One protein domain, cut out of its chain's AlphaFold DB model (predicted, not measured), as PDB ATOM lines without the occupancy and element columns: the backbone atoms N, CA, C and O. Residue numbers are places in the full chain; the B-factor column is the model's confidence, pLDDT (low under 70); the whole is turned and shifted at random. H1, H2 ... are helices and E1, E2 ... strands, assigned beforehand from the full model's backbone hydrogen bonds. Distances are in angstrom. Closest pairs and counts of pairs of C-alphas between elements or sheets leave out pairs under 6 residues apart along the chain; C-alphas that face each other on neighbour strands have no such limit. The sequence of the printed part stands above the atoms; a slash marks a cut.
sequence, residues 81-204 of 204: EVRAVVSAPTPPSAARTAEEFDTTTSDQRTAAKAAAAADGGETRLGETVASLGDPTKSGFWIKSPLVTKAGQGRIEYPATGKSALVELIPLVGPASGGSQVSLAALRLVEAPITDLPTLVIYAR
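This is residues 81 to 204 of the 204 residues of an uncharacterized protein of Oceaniovalibus sp. ACAM 378 (UniProt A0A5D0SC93). A small closed barrel of six strands makes the core, with helix H3 beside strand E4 and the short helices H1 and H4 packed on the barrel near that same strand. The short helix H2 lies off the barrel, after a long link from H1. The printed part has 124 residues with four named helices and six named strands, in the order H1 H2 H3 E1 E2 E3 E4 E5 H4 E6; the class is mixed, helices and strands. Round the ring run E1, E5, E2, E4, E3, E6 and back to E1, with E1 and E5, and E2 and E4, parallel and the other neighbours antiparallel. The whole is compact, with a radius of gyration of the C-alphas of 13.2 A and spans of 37 by 29 by 27 A.

In the barrel, E4, residues 162 to 170, has E3, residues 151 to 157, on one side and E2, residues 141 to 144, on the other side. E3 and E4 form an antiparallel hairpin, with N 153 and O 166 within hydrogen-bond range at 2.9 A. E2 is parallel to E4, with N 142 and O 167 at 2.9 A, and antiparallel to E5, residues 179 to 181, with N 143 and O 180 at 2.7 A. E1, residues 123 to 132, bends by 69 degrees at residue 129, and its pairing is staggered: residues 130 to 132 pair with E5, N 131 and O 179 at 2.8 A, and residues 123 to 129 with E6, residues 198 to 203, N 125 and O 201 at 2.8 A. E6 and E3 are antiparallel, with N 154 and O 202 at 2.9 A. H3, residues 106 to 117, is on the barrel at the sheet's level, height 2.5 A; its closest C-alphas to E4 are those of Ala 112 and Leu 165, 4.7 A. H1, residues 81 to 86, lies outside the barrel at a height of 9.1 A, and the closest C-alphas of H1 and E4 are those of Val 86 and Val 166, 5.9 A. H1 touches residues 108 to 112 of H3 alone, about perpendicular at 73 degrees, closest at the C-alphas of Val 85 and Gln 108, 4.9 A. H4, residues 183 to 188, lies outside the barrel at a height of 7.2 A. H2, residues 98 to 101, is not on the barrel and is close but not clearly touching H4, the C-alphas of Ala 98 and Leu 183 being 7.5 A apart. Every O i to N i+4 pair is within range in H1, H3 and H4; H2 is too short for one.

H1 begins at C-alpha 81, (86.260, 95.579, 174.164). H3 is 16.7 A long, E1 23.7 A, E4 22.7 A, E3 19.6 A and E6 16.7 A. E1 begins at C-alpha 123, (73.518, 99.583, 158.486), and E6 ends at C-alpha 203, (77.444, 96.596, 159.942).

The two C-alphas farthest apart, those of Ala 94 and Gly 121, are 41.3 A apart. The printed part has no cut and ends at residue 204, the chain's last residue. The link from H1 to H2, 11 residues, is long. Mean pLDDT of the printed part is 93.6; residues 119 to 120 are under 70.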
ATOM      1  N   GLU A  81      87.474  96.066 173.509       92.06
ATOM      2  CA  GLU A  81      86.260  95.579 174.164       92.06
ATOM      3  C   GLU A  81      85.486  94.611 173.261       92.06
ATOM      4  O   GLU A  81      85.149  93.500 173.671       92.06
ATOM      5  N   VAL A  82      85.257  94.992 172.000       93.12
ATOM      6  CA  VAL A  82      84.557  94.139 171.034       93.12
ATOM      7  C   VAL A  82      85.384  92.893 170.750       93.12
ATOM      8  O   VAL A  82      84.855  91.785 170.829       93.12
ATOM      9  N   ARG A  83      86.693  93.041 170.511       93.50
ATOM     10  CA  ARG A  83      87.609  91.915 170.283       93.50
ATOM     11  C   ARG A  83      87.630  90.947 171.468       93.50
ATOM     12  O   ARG A  83      87.691  89.733 171.272       93.50
ATOM     13  N   ALA A  84      87.541  91.451 172.700       92.94
ATOM     14  CA  ALA A  84      87.444  90.617 173.893       92.94
ATOM     15  C   ALA A  84      86.199  89.710 173.871       92.94
ATOM     16  O   ALA A  84      86.295  88.542 174.254       92.94
ATOM     17  N   VAL A  85      85.072  90.228 173.377       94.94
ATOM     18  CA  VAL A  85      83.804  89.497 173.253       94.94
ATOM     19  C   VAL A  85      83.818  88.519 172.080       94.94
ATOM     20  O   VAL A  85      83.400  87.375 172.248       94.94
ATOM     21  N   VAL A  86      84.288  88.946 170.904       94.62
ATOM     22  CA  VAL A  86      84.147  88.162 169.665       94.62
ATOM     23  C   VAL A  86      85.251  87.138 169.434       94.62
ATOM     24  O   VAL A  86      85.025  86.175 168.710       94.62
ATOM     25  N   SER A  87      86.427  87.271 170.045       93.25
ATOM     26  CA  SER A  87      87.535  86.339 169.814       93.25
ATOM     27  C   SER A  87      87.664  85.322 170.949       93.25
ATOM     28  O   SER A  87      87.680  85.698 172.123       93.25
ATOM     29  N   ALA A  88      87.873  84.050 170.622       91.69
ATOM     30  CA  ALA A  88      88.090  82.983 171.601       91.69
ATOM     31  C   ALA A  88      89.435  82.261 171.373       91.69
ATOM     32  O   ALA A  88      90.045  82.417 170.309       91.69
ATOM     33  N   PRO A  89      89.945  81.506 172.365       91.62
ATOM     34  CA  PRO A  89      91.159  80.705 172.203       91.62
ATOM     35  C   PRO A  89      91.000  79.658 171.102       91.62
ATOM     36  O   PRO A  89      89.894  79.185 170.842       91.62
ATOM     37  N   THR A  90      92.093  79.272 170.453       90.19
ATOM     38  CA  THR A  90      92.065  78.191 169.454       90.19
ATOM     39  C   THR A  90      91.560  76.893 170.108       90.19
ATOM     40  O   THR A  90      92.015  76.572 171.209       90.19
ATOM     41  N   PRO A  91      90.643  76.141 169.472       90.06
ATOM     42  CA  PRO A  91      90.199  74.863 170.011       90.06
ATOM     43  C   PRO A  91      91.360  73.863 170.106       90.06
ATOM     44  O   PRO A  91      92.307  73.930 169.313       90.06
ATOM     45  N   PRO A  92      91.320  72.930 171.074       91.31
ATOM     46  CA  PRO A  92      92.358  71.920 171.217       91.31
ATOM     47  C   PRO A  92      92.426  71.039 169.964       91.31
ATOM     48  O   PRO A  92      91.404  70.668 169.394       91.31
ATOM     49  N   SER A  93      93.631  70.634 169.559       90.19
ATOM     50  CA  SER A  93      93.836  69.802 168.358       90.19
ATOM     51  C   SER A  93      93.157  68.428 168.431       90.19
ATOM     52  O   SER A  93      92.920  67.794 167.404       90.19
ATOM     53  N   ALA A  94      92.843  67.968 169.642       92.25
ATOM     54  CA  ALA A  94      92.126  66.727 169.892       92.25
ATOM     55  C   ALA A  94      90.593  66.873 169.873       92.25
ATOM     56  O   ALA A  94      89.933  65.850 170.029       92.25
ATOM     57  N   ALA A  95      90.033  68.077 169.680       91.12
ATOM     58  CA  ALA A  95      88.587  68.313 169.650       91.12
ATOM     59  C   ALA A  95      87.880  67.416 168.618       91.12
ATOM     60  O   ALA A  95      88.322  67.292 167.471       91.12
ATOM     61  N   ARG A  96      86.774  66.780 169.024       92.00
ATOM     62  CA  ARG A  96      85.950  65.886 168.187       92.00
ATOM     63  C   ARG A  96      84.470  66.248 168.176       92.00
ATOM     64  O   ARG A  96      83.737  65.717 167.349       92.00
ATOM     65  N   THR A  97      84.037  67.139 169.055       91.75
ATOM     66  CA  THR A  97      82.636  67.534 169.227       91.75
ATOM     67  C   THR A  97      82.452  69.029 169.001       91.75
ATOM     68  O   THR A  97      83.380  69.818 169.178       91.75
ATOM     69  N   ALA A  98      81.238  69.441 168.625       90.06
ATOM     70  CA  ALA A  98      80.916  70.855 168.434       90.06
ATOM     71  C   ALA A  98      81.154  71.672 169.717       90.06
ATOM     72  O   ALA A  98      81.552  72.828 169.650       90.06
ATOM     73  N   GLU A  99      80.929  71.076 170.886       91.38
ATOM     74  CA  GLU A  99      81.197  71.673 172.196       91.38
ATOM     75  C   GLU A  99      82.689  71.949 172.407       91.38
ATOM     76  O   GLU A  99      83.041  73.001 172.922       91.38
ATOM     77  N   GLU A 100      83.572  71.043 171.984       92.62
ATOM     78  CA  GLU A 100      85.027  71.220 172.118       92.62
ATOM     79  C   GLU A 100      85.594  72.246 171.126       92.62
ATOM     80  O   GLU A 100      86.614  72.875 171.410       92.62
ATOM     81  N   PHE A 101      84.947  72.423 169.969       93.50
ATOM     82  CA  PHE A 101      85.301  73.473 169.008       93.50
ATOM     83  C   PHE A 101      84.780  74.859 169.425       93.50
ATOM     84  O   PHE A 101      85.355  75.874 169.029       93.50
ATOM     85  N   ASP A 102      83.728  74.920 170.246       93.69
ATOM     86  CA  ASP A 102      83.223  76.166 170.820       93.69
ATOM     87  C   ASP A 102      83.954  76.524 172.121       93.69
ATOM     88  O   ASP A 102      83.506  76.249 173.232       93.69
ATOM     89  N   THR A 103      85.090  77.197 171.981       95.31
ATOM     90  CA  THR A 103      85.872  77.702 173.119       95.31
ATOM     91  C   THR A 103      85.353  79.028 173.684       95.31
ATOM     92  O   THR A 103      86.044  79.661 174.488       95.31
ATOM     93  N   THR A 104      84.161  79.490 173.282       95.69
ATOM     94  CA  THR A 104      83.592  80.737 173.807       95.69
ATOM     95  C   THR A 104      83.086  80.568 175.237       95.69
ATOM     96  O   THR A 104      82.401  79.602 175.601       95.69
ATOM     97  N   THR A 105      83.382  81.553 176.082       95.88
ATOM     98  CA  THR A 105      82.919  81.539 177.470       95.88
ATOM     99  C   THR A 105      81.437  81.911 177.568       95.88
ATOM    100  O   THR A 105      80.849  82.522 176.670       95.88
ATOM    101  N   SER A 106      80.805  81.556 178.689       96.19
ATOM    102  CA  SER A 106      79.425  81.976 178.976       96.19
ATOM    103  C   SER A 106      79.286  83.503 179.008       96.19
ATOM    104  O   SER A 106      78.297  84.050 178.510       96.19
ATOM    105  N   ASP A 107      80.293  84.195 179.540       96.44
ATOM    106  CA  ASP A 107      80.314  85.657 179.621       96.44
ATOM    107  C   ASP A 107      80.410  86.282 178.232       96.44
ATOM    108  O   ASP A 107      79.630  87.177 177.913       96.44
ATOM    109  N   GLN A 108      81.270  85.745 177.360       96.94
ATOM    110  CA  GLN A 108      81.352  86.169 175.960       96.94
ATOM    111  C   GLN A 108      80.020  85.965 175.235       96.94
ATOM    112  O   GLN A 108      79.529  86.882 174.581       96.94
ATOM    113  N   ARG A 109      79.376  84.803 175.403       97.19
ATOM    114  CA  ARG A 109      78.045  84.537 174.832       97.19
ATOM    115  C   ARG A 109      76.984  85.498 175.358       97.19
ATOM    116  O   ARG A 109      76.042  85.828 174.637       97.19
ATOM    117  N   THR A 110      77.060  85.900 176.619       97.12
ATOM    118  CA  THR A 110      76.098  86.834 177.221       97.12
ATOM    119  C   THR A 110      76.342  88.254 176.720       97.12
ATOM    120  O   THR A 110      75.400  88.893 176.255       97.12
ATOM    121  N   ALA A 111      77.599  88.698 176.702       96.31
ATOM    122  CA  ALA A 111      78.010  89.989 176.167       96.31
ATOM    123  C   ALA A 111      77.668  90.130 174.678       96.31
ATOM    124  O   ALA A 111      77.112  91.148 174.277       96.31
ATOM    125  N   ALA A 112      77.904  89.094 173.867       96.25
ATOM    126  CA  ALA A 112      77.579  89.110 172.443       96.25
ATOM    127  C   ALA A 112      76.068  89.245 172.185       96.25
ATOM    128  O   ALA A 112      75.670  89.982 171.284       96.25
ATOM    129  N   LYS A 113      75.221  88.583 172.988       96.44
ATOM    130  CA  LYS A 113      73.756  88.745 172.913       96.44
ATOM    131  C   LYS A 113      73.310  90.134 173.363       96.44
ATOM    132  O   LYS A 113      72.501  90.761 172.691       96.44
ATOM    133  N   ALA A 114      73.841  90.618 174.484       94.94
ATOM    134  CA  ALA A 114      73.488  91.927 175.024       94.94
ATOM    135  C   ALA A 114      73.884  93.060 174.065       94.94
ATOM    136  O   ALA A 114      73.075  93.935 173.776       94.94
ATOM    137  N   ALA A 115      75.096  93.001 173.509       92.62
ATOM    138  CA  ALA A 115      75.567  93.962 172.522       92.62
ATOM    139  C   ALA A 115      74.725  93.929 171.239       92.62
ATOM    140  O   ALA A 115      74.467  94.983 170.664       92.62
ATOM    141  N   ALA A 116      74.268  92.749 170.807       91.19
ATOM    142  CA  ALA A 116      73.390  92.618 169.648       91.19
ATOM    143  C   ALA A 116      71.995  93.217 169.873       91.19
ATOM    144  O   ALA A 116      71.418  93.729 168.928       91.19
ATOM    145  N   ALA A 117      71.471  93.161 171.101       88.00
ATOM    146  CA  ALA A 117      70.173  93.738 171.460       88.00
ATOM    147  C   ALA A 117      70.216  95.263 171.662       88.00
ATOM    148  O   ALA A 117      69.178  95.919 171.660       88.00
ATOM    149  N   ALA A 118      71.406  95.833 171.867       79.88
ATOM    150  CA  ALA A 118      71.593  97.275 171.837       79.88
ATOM    151  C   ALA A 118      71.494  97.750 170.375       79.88
ATOM    152  O   ALA A 118      72.496  97.782 169.655       79.88
ATOM    153  N   ASP A 119      70.270  98.038 169.933       65.44
ATOM    154  CA  ASP A 119      69.963  98.586 168.610       65.44
ATOM    155  C   ASP A 119      70.330 100.075 168.533       65.44
ATOM    156  O   ASP A 119      70.000 100.868 169.419       65.44
ATOM    157  N   GLY A 120      70.994 100.469 167.442       67.25
ATOM    158  CA  GLY A 120      71.293 101.868 167.134       67.25
ATOM    159  C   GLY A 120      72.521 102.033 166.239       67.25
ATOM    160  O   GLY A 120      73.583 101.496 166.529       67.25
ATOM    161  N   GLY A 121      72.381 102.787 165.146       81.94
ATOM    162  CA  GLY A 121      73.498 103.165 164.265       81.94
ATOM    163  C   GLY A 121      73.965 102.099 163.268       81.94
ATOM    164  O   GLY A 121      74.901 102.353 162.517       81.94
ATOM    165  N   GLU A 122      73.322 100.932 163.219       90.75
ATOM    166  CA  GLU A 122      73.718  99.855 162.310       90.75
ATOM    167  C   GLU A 122      73.183 100.069 160.887       90.75
ATOM    168  O   GLU A 122      72.064 100.542 160.682       90.75
ATOM    169  N   THR A 123      73.949  99.632 159.888       94.94
ATOM    170  CA  THR A 123      73.518  99.583 158.486       94.94
ATOM    171  C   THR A 123      73.230  98.145 158.078       94.94
ATOM    172  O   THR A 123      74.116  97.292 158.121       94.94
ATOM    173  N   ARG A 124      72.002  97.864 157.629       95.94
ATOM    174  CA  ARG A 124      71.646  96.551 157.075       95.94
ATOM    175  C   ARG A 124      72.375  96.329 155.748       95.94
ATOM    176  O   ARG A 124      72.129  97.052 154.787       95.94
ATOM    177  N   LEU A 125      73.226  95.308 155.691       95.69
ATOM    178  CA  LEU A 125      73.960  94.926 154.481       95.69
ATOM    179  C   LEU A 125      73.130  94.025 153.563       95.69
ATOM    180  O   LEU A 125      73.248  94.113 152.345       95.69
ATOM    181  N   GLY A 126      72.273  93.174 154.133       96.00
ATOM    182  CA  GLY A 126      71.384  92.302 153.366       96.00
ATOM    183  C   GLY A 126      71.182  90.930 153.995       96.00
ATOM    184  O   GLY A 126      71.556  90.694 155.143       96.00
ATOM    185  N   GLU A 127      70.573  90.039 153.220       96.81
ATOM    186  CA  GLU A 127      70.392  88.626 153.552       96.81
ATOM    187  C   GLU A 127      71.384  87.759 152.789       96.81
ATOM    188  O   GLU A 127      71.729  88.040 151.641       96.81
ATOM    189  N   THR A 128      71.826  86.681 153.423       96.25
ATOM    190  CA  THR A 128      72.742  85.721 152.818       96.25
ATOM    191  C   THR A 128      72.464  84.320 153.337       96.25
ATOM    192  O   THR A 128      72.109  84.134 154.499       96.25
ATOM    193  N   VAL A 129      72.659  83.326 152.477       96.44
ATOM    194  CA  VAL A 129      72.703  81.925 152.894       96.44
ATOM    195  C   VAL A 129      74.076  81.670 153.500       96.44
ATOM    196  O   VAL A 129      75.093  81.883 152.834       96.44
ATOM    197  N   ALA A 130      74.115  81.247 154.760       95.94
ATOM    198  CA  ALA A 130      75.352  81.048 155.497       95.94
ATOM    199  C   ALA A 130      75.626  79.560 155.744       95.94
ATOM    200  O   ALA A 130      74.819  78.853 156.339       95.94
ATOM    201  N   SER A 131      76.798  79.098 155.320       95.38
ATOM    202  CA  SER A 131      77.335  77.780 155.656       95.38
ATOM    203  C   SER A 131      78.179  77.851 156.927       95.38
ATOM    204  O   SER A 131      78.767  78.892 157.234       95.38
ATOM    205  N   LEU A 132      78.324  76.726 157.630       95.81
ATOM    206  CA  LEU A 132      79.359  76.600 158.654       95.81
ATOM    207  C   LEU A 132      80.742  76.832 158.020       95.81
ATOM    208  O   LEU A 132      81.090  76.206 157.017       95.81
ATOM    209  N   GLY A 133      81.511  77.751 158.597       94.88
ATOM    210  CA  GLY A 133      82.886  78.023 158.198       94.88
ATOM    211  C   GLY A 133      83.906  77.079 158.840       94.88
ATOM    212  O   GLY A 133      83.567  76.000 159.316       94.88
ATOM    213  N   ASP A 134      85.173  77.492 158.869       92.38
ATOM    214  CA  ASP A 134      86.252  76.717 159.493       92.38
ATOM    215  C   ASP A 134      86.011  76.546 161.012       92.38
ATOM    216  O   ASP A 134      86.088  77.535 161.749       92.38
ATOM    217  N   PRO A 135      85.753  75.318 161.514       89.81
ATOM    218  CA  PRO A 135      85.476  75.081 162.932       89.81
ATOM    219  C   PRO A 135      86.707  75.285 163.825       89.81
ATOM    220  O   PRO A 135      86.568  75.397 165.039       89.81
ATOM    221  N   THR A 136      87.914  75.361 163.252       91.19
ATOM    222  CA  THR A 136      89.137  75.692 163.998       91.19
ATOM    223  C   THR A 136      89.264  77.191 164.274       91.19
ATOM    224  O   THR A 136      90.042  77.606 165.137       91.19
ATOM    225  N   LYS A 137      88.478  78.027 163.579       92.62
ATOM    226  CA  LYS A 137      88.356  79.459 163.856       92.62
ATOM    227  C   LYS A 137      87.268  79.672 164.899       92.62
ATOM    228  O   LYS A 137      86.085  79.799 164.585       92.62
ATOM    229  N   SER A 138      87.694  79.731 166.151       92.44
ATOM    230  CA  SER A 138      86.832  80.029 167.287       92.44
ATOM    231  C   SER A 138      86.416  81.505 167.342       92.44
ATOM    232  O   SER A 138      86.980  82.365 166.658       92.44
ATOM    233  N   GLY A 139      85.416  81.790 168.181       95.38
ATOM    234  CA  GLY A 139      84.846  83.125 168.356       95.38
ATOM    235  C   GLY A 139      83.572  83.362 167.542       95.38
ATOM    236  O   GLY A 139      83.037  82.454 166.905       95.38
ATOM    237  N   PHE A 140      83.075  84.594 167.573       97.00
ATOM    238  CA  PHE A 140      81.887  85.055 166.860       97.00
ATOM    239  C   PHE A 140      82.304  85.841 165.620       97.00
ATOM    240  O   PHE A 140      82.733  86.988 165.717       97.00
ATOM    241  N   TRP A 141      82.168  85.233 164.447       97.31
ATOM    242  CA  TRP A 141      82.542  85.875 163.191       97.31
ATOM    243  C   TRP A 141      81.635  85.431 162.046       97.31
ATOM    244  O   TRP A 141      81.067  84.333 162.059       97.31
ATOM    245  N   ILE A 142      81.532  86.286 161.032       97.38
ATOM    246  CA  ILE A 142      80.916  85.969 159.747       97.38
ATOM    247  C   ILE A 142      81.773  86.518 158.611       97.38
ATOM    248  O   ILE A 142      82.208  87.668 158.618       97.38
ATOM    249  N   LYS A 143      82.011  85.675 157.610       96.50
ATOM    250  CA  LYS A 143      82.733  86.003 156.391       96.50
ATOM    251  C   LYS A 143      81.757  86.051 155.221       96.50
ATOM    252  O   LYS A 143      81.174  85.025 154.878       96.50
ATOM    253  N   SER A 144      81.570  87.221 154.615       96.25
ATOM    254  CA  SER A 144      80.496  87.439 153.638       96.25
ATOM    255  C   SER A 144      80.924  88.312 152.455       96.25
ATOM    256  O   SER A 144      81.680  89.264 152.660       96.25
ATOM    257  N   PRO A 145      80.416  88.056 151.232       95.81
ATOM    258  CA  PRO A 145      80.618  88.946 150.087       95.81
ATOM    259  C   PRO A 145      79.882  90.284 150.208       95.81
ATOM    260  O   PRO A 145      80.201  91.228 149.492       95.81
ATOM    261  N   LEU A 146      78.905  90.378 151.117       95.88
ATOM    262  CA  LEU A 146      78.196  91.626 151.412       95.88
ATOM    263  C   LEU A 146      79.052  92.598 152.239       95.88
ATOM    264  O   LEU A 146      78.761  93.790 152.300       95.88
ATOM    265  N   VAL A 147      80.105  92.091 152.886       95.19
ATOM    266  CA  VAL A 147      81.002  92.863 153.745       95.19
ATOM    267  C   VAL A 147      82.164  93.390 152.908       95.19
ATOM    268  O   VAL A 147      82.996  92.625 152.424       95.19
ATOM    269  N   THR A 148      82.248  94.711 152.763       91.75
ATOM    270  CA  THR A 148      83.317  95.384 152.001       91.75
ATOM    271  C   THR A 148      84.512  95.777 152.863       91.75
ATOM    272  O   THR A 148      85.641  95.804 152.378       91.75
ATOM    273  N   LYS A 149      84.278  96.053 154.149       91.56
ATOM    274  CA  LYS A 149      85.301  96.386 155.141       91.56
ATOM    275  C   LYS A 149      85.123  95.490 156.358       91.56
ATOM    276  O   LYS A 149      83.998  95.259 156.792       91.56
ATOM    277  N   ALA A 150      86.232  94.999 156.901       93.38
ATOM    278  CA  ALA A 150      86.186  94.301 158.168       93.38
ATOM    279  C   ALA A 150      85.811  95.237 159.325       93.38
ATOM    280  O   ALA A 150      86.068  96.443 159.271       93.38
ATOM    281  N   GLY A 151      85.205  94.679 160.367       94.00
ATOM    282  CA  GLY A 151      84.814  95.462 161.530       94.00
ATOM    283  C   GLY A 151      83.764  94.776 162.383       94.00
ATOM    284  O   GLY A 151      83.564  93.566 162.313       94.00
ATOM    285  N   GLN A 152      83.103  95.565 163.219       94.19
ATOM    286  CA  GLN A 152      82.044  95.086 164.088       94.19
ATOM    287  C   GLN A 152      80.745  94.929 163.296       94.19
ATOM    288  O   GLN A 152      80.407  95.745 162.441       94.19
ATOM    289  N   GLY A 153      79.972  93.897 163.616       95.06
ATOM    290  CA  GLY A 153      78.633  93.763 163.072       95.06
ATOM    291  C   GLY A 153      77.724  92.911 163.925       95.06
ATOM    292  O   GLY A 153      78.093  92.410 164.989       95.06
ATOM    293  N   ARG A 154      76.511  92.752 163.422       96.62
ATOM    294  CA  ARG A 154      75.479  91.910 164.002       96.62
ATOM    295  C   ARG A 154      74.960  90.970 162.930       96.62
ATOM    296  O   ARG A 154      74.766  91.365 161.781       96.62
ATOM    297  N   ILE A 155      74.725  89.730 163.328       97.12
ATOM    298  CA  ILE A 155      73.923  88.794 162.549       97.12
ATOM    299  C   ILE A 155      72.610  88.548 163.265       97.12
ATOM    300  O   ILE A 155      72.554  88.555 164.495       97.12
ATOM    301  N   GLU A 156      71.579  88.292 162.482       97.19
ATOM    302  CA  GLU A 156      70.262  87.904 162.955       97.19
ATOM    303  C   GLU A 156      69.816  86.665 162.196       97.19
ATOM    304  O   GLU A 156      69.989  86.585 160.976       97.19
ATOM    305  N   TYR A 157      69.233  85.710 162.916       97.75
ATOM    306  CA  TYR A 157      68.529  84.597 162.302       97.75
ATOM    307  C   TYR A 157      67.017  84.858 162.353       97.75
ATOM    308  O   TYR A 157      66.417  84.715 163.421       97.75
ATOM    309  N   PRO A 158      66.367  85.212 161.225       97.19
ATOM    310  CA  PRO A 158      64.962  85.625 161.231       97.19
ATOM    311  C   PRO A 158      63.994  84.562 161.758       97.19
ATOM    312  O   PRO A 158      62.950  84.905 162.300       97.19
ATOM    313  N   ALA A 159      64.327  83.273 161.623       95.69
ATOM    314  CA  ALA A 159      63.440  82.196 162.064       95.69
ATOM    315  C   ALA A 159      63.316  82.104 163.594       95.69
ATOM    316  O   ALA A 159      62.273  81.690 164.093       95.69
ATOM    317  N   THR A 160      64.357  82.489 164.342       95.25
ATOM    318  CA  THR A 160      64.346  82.520 165.818       95.25
ATOM    319  C   THR A 160      64.246  83.942 166.371       95.25
ATOM    320  O   THR A 160      63.988  84.116 167.561       95.25
ATOM    321  N   GLY A 161      64.488  84.959 165.536       95.38
ATOM    322  CA  GLY A 161      64.620  86.362 165.939       95.38
ATOM    323  C   GLY A 161      65.871  86.641 166.778       95.38
ATOM    324  O   GLY A 161      66.020  87.730 167.332       95.38
ATOM    325  N   LYS A 162      66.774  85.662 166.925       96.75
ATOM    326  CA  LYS A 162      67.973  85.811 167.752       96.75
ATOM    327  C   LYS A 162      69.065  86.529 166.981       96.75
ATOM    328  O   LYS A 162      69.293  86.268 165.801       96.75
ATOM    329  N   SER A 163      69.769  87.398 167.696       96.69
ATOM    330  CA  SER A 163      70.890  88.164 167.166       96.69
ATOM    331  C   SER A 163      72.162  87.940 167.976       96.69
ATOM    332  O   SER A 163      72.115  87.649 169.174       96.69
ATOM    333  N   ALA A 164      73.303  88.102 167.315       96.94
ATOM    334  CA  ALA A 164      74.618  88.000 167.928       96.94
ATOM    335  C   ALA A 164      75.569  89.065 167.379       96.94
ATOM    336  O   ALA A 164      75.581  89.346 166.178       96.94
ATOM    337  N   LEU A 165      76.389  89.619 168.271       96.88
ATOM    338  CA  LEU A 165      77.544  90.427 167.908       96.88
ATOM    339  C   LEU A 165      78.605  89.532 167.264       96.88
ATOM    340  O   LEU A 165      78.923  88.472 167.804       96.88
ATOM    341  N   VAL A 166      79.176  89.977 166.147       96.69
ATOM    342  CA  VAL A 166      80.202  89.245 165.400       96.69
ATOM    343  C   VAL A 166      81.286  90.177 164.861       96.69
ATOM    344  O   VAL A 166      81.067  91.374 164.666       96.69
ATOM    345  N   GLU A 167      82.449  89.607 164.562       96.31
ATOM    346  CA  GLU A 167      83.409  90.187 163.622       96.31
ATOM    347  C   GLU A 167      82.921  89.973 162.179       96.31
ATOM    348  O   GLU A 167      82.654  88.843 161.759       96.31
ATOM    349  N   LEU A 168      82.820  91.054 161.407       96.50
ATOM    350  CA  LEU A 168      82.582  91.023 159.968       96.50
ATOM    351  C   LEU A 168      83.910  90.872 159.230       96.50
ATOM    352  O   LEU A 168      84.832  91.665 159.417       96.50
ATOM    353  N   ILE A 169      83.985  89.881 158.345       95.56
ATOM    354  CA  ILE A 169      85.168  89.584 157.538       95.56
ATOM    355  C   ILE A 169      84.775  89.624 156.052       95.56
ATOM    356  O   ILE A 169      83.858  88.910 155.639       95.56
ATOM    357  N   PRO A 170      85.462  90.406 155.203       94.75
ATOM    358  CA  PRO A 170      85.208  90.386 153.767       94.75
ATOM    359  C   PRO A 170      85.457  89.005 153.140       94.75
ATOM    360  O   PRO A 170      86.473  88.347 153.400       94.75
ATOM    361  N   LEU A 171      84.544  88.570 152.268       93.50
ATOM    362  CA  LEU A 171      84.741  87.426 151.375       93.50
ATOM    363  C   LEU A 171      84.812  87.912 149.931       93.50
ATOM    364  O   LEU A 171      83.872  88.518 149.430       93.50
ATOM    365  N   VAL A 172      85.904  87.609 149.235       89.38
ATOM    366  CA  VAL A 172      85.998  87.907 147.802       89.38
ATOM    367  C   VAL A 172      85.069  86.965 147.038       89.38
ATOM    368  O   VAL A 172      85.178  85.746 147.164       89.38
ATOM    369  N   GLY A 173      84.168  87.530 146.240       88.00
ATOM    370  CA  GLY A 173      83.217  86.780 145.431       88.00
ATOM    371  C   GLY A 173      82.046  87.649 144.974       88.00
ATOM    372  O   GLY A 173      81.966  88.820 145.348       88.00
ATOM    373  N   PRO A 174      81.135  87.104 144.153       87.00
ATOM    374  CA  PRO A 174      79.897  87.797 143.815       87.00
ATOM    375  C   PRO A 174      79.038  88.003 145.071       87.00
ATOM    376  O   PRO A 174      79.052  87.165 145.970       87.00
ATOM    377  N   ALA A 175      78.229  89.066 145.108       85.25
ATOM    378  CA  ALA A 175      77.296  89.328 146.213       85.25
ATOM    379  C   ALA A 175      76.253  88.206 146.408       85.25
ATOM    380  O   ALA A 175      75.738  88.022 147.503       85.25
ATOM    381  N   SER A 176      75.975  87.431 145.353       83.56
ATOM    382  CA  SER A 176      75.149  86.219 145.404       83.56
ATOM    383  C   SER A 176      75.880  84.998 145.980       83.56
ATOM    384  O   SER A 176      75.298  83.919 146.062       83.56
ATOM    385  N   GLY A 177      77.167  85.125 146.308       84.69
ATOM    386  CA  GLY A 177      77.941  84.087 146.974       84.69
ATOM    387  C   GLY A 177      77.452  83.881 148.406       84.69
ATOM    388  O   GLY A 177      77.109  84.836 149.103       84.69
ATOM    389  N   GLY A 178      77.419  82.624 148.846       91.50
ATOM    390  CA  GLY A 178      77.098  82.294 150.231       91.50
ATOM    391  C   GLY A 178      78.120  82.871 151.213       91.50
ATOM    392  O   GLY A 178      79.259  83.184 150.855       91.50
ATOM    393  N   SER A 179      77.706  82.986 152.468       96.06
ATOM    394  CA  SER A 179      78.562  83.414 153.573       96.06
ATOM    395  C   SER A 179      79.058  82.216 154.379       96.06
ATOM    396  O   SER A 179      78.488  81.130 154.325       96.06
ATOM    397  N   GLN A 180      80.130  82.410 155.138       96.38
ATOM    398  CA  GLN A 180      80.625  81.441 156.111       96.38
ATOM    399  C   GLN A 180      80.489  82.035 157.502       96.38
ATOM    400  O   GLN A 180      80.884  83.175 157.716       96.38
ATOM    401  N   VAL A 181      79.955  81.280 158.447       97.31
ATOM    402  CA  VAL A 181      79.723  81.748 159.817       97.31
ATOM    403  C   VAL A 181      80.352  80.787 160.815       97.31
ATOM    404  O   VAL A 181      80.445  79.582 160.567       97.31
ATOM    405  N   SER A 182      80.826  81.328 161.934       96.81
ATOM    406  CA  SER A 182      81.452  80.527 162.977       96.81
ATOM    407  C   SER A 182      80.458  79.584 163.657       96.81
ATOM    408  O   SER A 182      79.267  79.887 163.795       96.81
ATOM    409  N   LEU A 183      80.966  78.447 164.141       96.44
ATOM    410  CA  LEU A 183      80.171  77.480 164.898       96.44
ATOM    411  C   LEU A 183      79.510  78.138 166.122       96.44
ATOM    412  O   LEU A 183      78.310  77.981 166.338       96.44
ATOM    413  N   ALA A 184      80.279  78.917 166.886       96.81
ATOM    414  CA  ALA A 184      79.784  79.580 168.088       96.81
ATOM    415  C   ALA A 184      78.676  80.603 167.774       96.81
ATOM    416  O   ALA A 184      77.701  80.702 168.517       96.81
ATOM    417  N   ALA A 185      78.777  81.332 166.654       97.19
ATOM    418  CA  ALA A 185      77.759  82.296 166.243       97.19
ATOM    419  C   ALA A 185      76.444  81.605 165.848       97.19
ATOM    420  O   ALA A 185      75.388  82.017 166.330       97.19
ATOM    421  N   LEU A 186      76.502  80.518 165.066       97.25
ATOM    422  CA  LEU A 186      75.324  79.706 164.719       97.25
ATOM    423  C   LEU A 186      74.618  79.164 165.963       97.25
ATOM    424  O   LEU A 186      73.401  79.282 166.087       97.25
ATOM    425  N   ARG A 187      75.387  78.625 166.917       95.62
ATOM    426  CA  ARG A 187      74.843  78.144 168.193       95.62
ATOM    427  C   ARG A 187      74.196  79.265 168.998       95.62
ATOM    428  O   ARG A 187      73.160  79.044 169.617       95.62
ATOM    429  N   LEU A 188      74.789  80.460 168.996       96.31
ATOM    430  CA  LEU A 188      74.295  81.590 169.778       96.31
ATOM    431  C   LEU A 188      72.954  82.127 169.263       96.31
ATOM    432  O   LEU A 188      72.102  82.496 170.073       96.31
ATOM    433  N   VAL A 189      72.762  82.142 167.940       96.81
ATOM    434  CA  VAL A 189      71.497  82.546 167.297       96.81
ATOM    435  C   VAL A 189      70.524  81.382 167.081       96.81
ATOM    436  O   VAL A 189      69.434  81.578 166.544       96.81
ATOM    437  N   GLU A 190      70.898  80.176 167.522       96.62
ATOM    438  CA  GLU A 190      70.137  78.930 167.353       96.62
ATOM    439  C   GLU A 190      69.780  78.612 165.898       96.62
ATOM    440  O   GLU A 190      68.711  78.083 165.594       96.62
ATOM    441  N   ALA A 191      70.690  78.931 164.983       96.50
ATOM    442  CA  ALA A 191      70.550  78.543 163.594       96.50
ATOM    443  C   ALA A 191      71.072  77.107 163.377       96.50
ATOM    444  O   ALA A 191      72.068  76.710 163.994       96.50
ATOM    445  N   PRO A 192      70.423  76.311 162.504       94.50
ATOM    446  CA  PRO A 192      70.857  74.950 162.218       94.50
ATOM    447  C   PRO A 192      72.242  74.951 161.567       94.50
ATOM    448  O   PRO A 192      72.507  75.689 160.623       94.50
ATOM    449  N   ILE A 193      73.130  74.087 162.058       91.75
ATOM    450  CA  ILE A 193      74.524  74.018 161.589       91.75
ATOM    451  C   ILE A 193      74.636  73.264 160.249       91.75
ATOM    452  O   ILE A 193      75.590  73.467 159.500       91.75
ATOM    453  N   THR A 194      73.653  72.418 159.924       87.81
ATOM    454  CA  THR A 194      73.648  71.547 158.736       87.81
ATOM    455  C   THR A 194      72.806  72.067 157.570       87.81
ATOM    456  O   THR A 194      73.005  71.606 156.449       87.81
ATOM    457  N   ASP A 195      71.905  73.028 157.804       88.25
ATOM    458  CA  ASP A 195      70.792  73.317 156.877       88.25
ATOM    459  C   ASP A 195      70.922  74.661 156.145       88.25
ATOM    460  O   ASP A 195      69.953  75.156 155.579       88.25
ATOM    461  N   LEU A 196      72.121  75.252 156.140       94.62
ATOM    462  CA  LEU A 196      72.433  76.497 155.425       94.62
ATOM    463  C   LEU A 196      71.427  77.634 155.710       94.62
ATOM    464  O   LEU A 196      70.687  78.059 154.819       94.62
ATOM    465  N   PRO A 197      71.371  78.140 156.950       96.06
ATOM    466  CA  PRO A 197      70.417  79.168 157.341       96.06
ATOM    467  C   PRO A 197      70.593  80.472 156.552       96.06
ATOM    468  O   PRO A 197      71.711  80.934 156.310       96.06
ATOM    469  N   THR A 198      69.474  81.121 156.231       97.31
ATOM    470  CA  THR A 198      69.473  82.517 155.778       97.31
ATOM    471  C   THR A 198      69.646  83.440 156.979       97.31
ATOM    472  O   THR A 198      68.819  83.435 157.891       97.31
ATOM    473  N   LEU A 199      70.709  84.243 156.973       97.50
ATOM    474  CA  LEU A 199      71.023  85.227 158.007       97.50
ATOM    475  C   LEU A 199      70.914  86.643 157.441       97.50
ATOM    476  O   LEU A 199      71.241  86.882 156.277       97.50
ATOM    477  N   VAL A 200      70.514  87.593 158.285       97.44
ATOM    478  CA  VAL A 200      70.586  89.027 157.981       97.44
ATOM    479  C   VAL A 200      71.867  89.586 158.586       97.44
ATOM    480  O   VAL A 200      72.167  89.316 159.749       97.44
ATOM    481  N   ILE A 201      72.620  90.362 157.807       97.12
ATOM    482  CA  ILE A 201      73.872  90.989 158.241       97.12
ATOM    483  C   ILE A 201      73.674  92.493 158.408       97.12
ATOM    484  O   ILE A 201      73.138  93.167 157.523       97.12
ATOM    485  N   TYR A 202      74.198  93.018 159.511       96.62
ATOM    486  CA  TYR A 202      74.262  94.438 159.819       96.62
ATOM    487  C   TYR A 202      75.707  94.840 160.147       96.62
ATOM    488  O   TYR A 202      76.404  94.126 160.870       96.62
ATOM    489  N   ALA A 203      76.156  95.979 159.621       94.50
ATOM    490  CA  ALA A 203      77.444  96.596 159.942       94.50
ATOM    491  C   ALA A 203      77.280  97.705 160.985       94.50
ATOM    492  O   ALA A 203      76.273  98.415 160.953       94.50
ATOM    493  N   ARG A 204      78.265  97.844 161.878       89.88
ATOM    494  CA  ARG A 204      78.338  98.883 162.914       89.88
ATOM    495  C   ARG A 204      79.570  99.760 162.737       89.88
ATOM    496  O   ARG A 204      80.611  99.224 162.294       89.88
TER     497      ARG A 204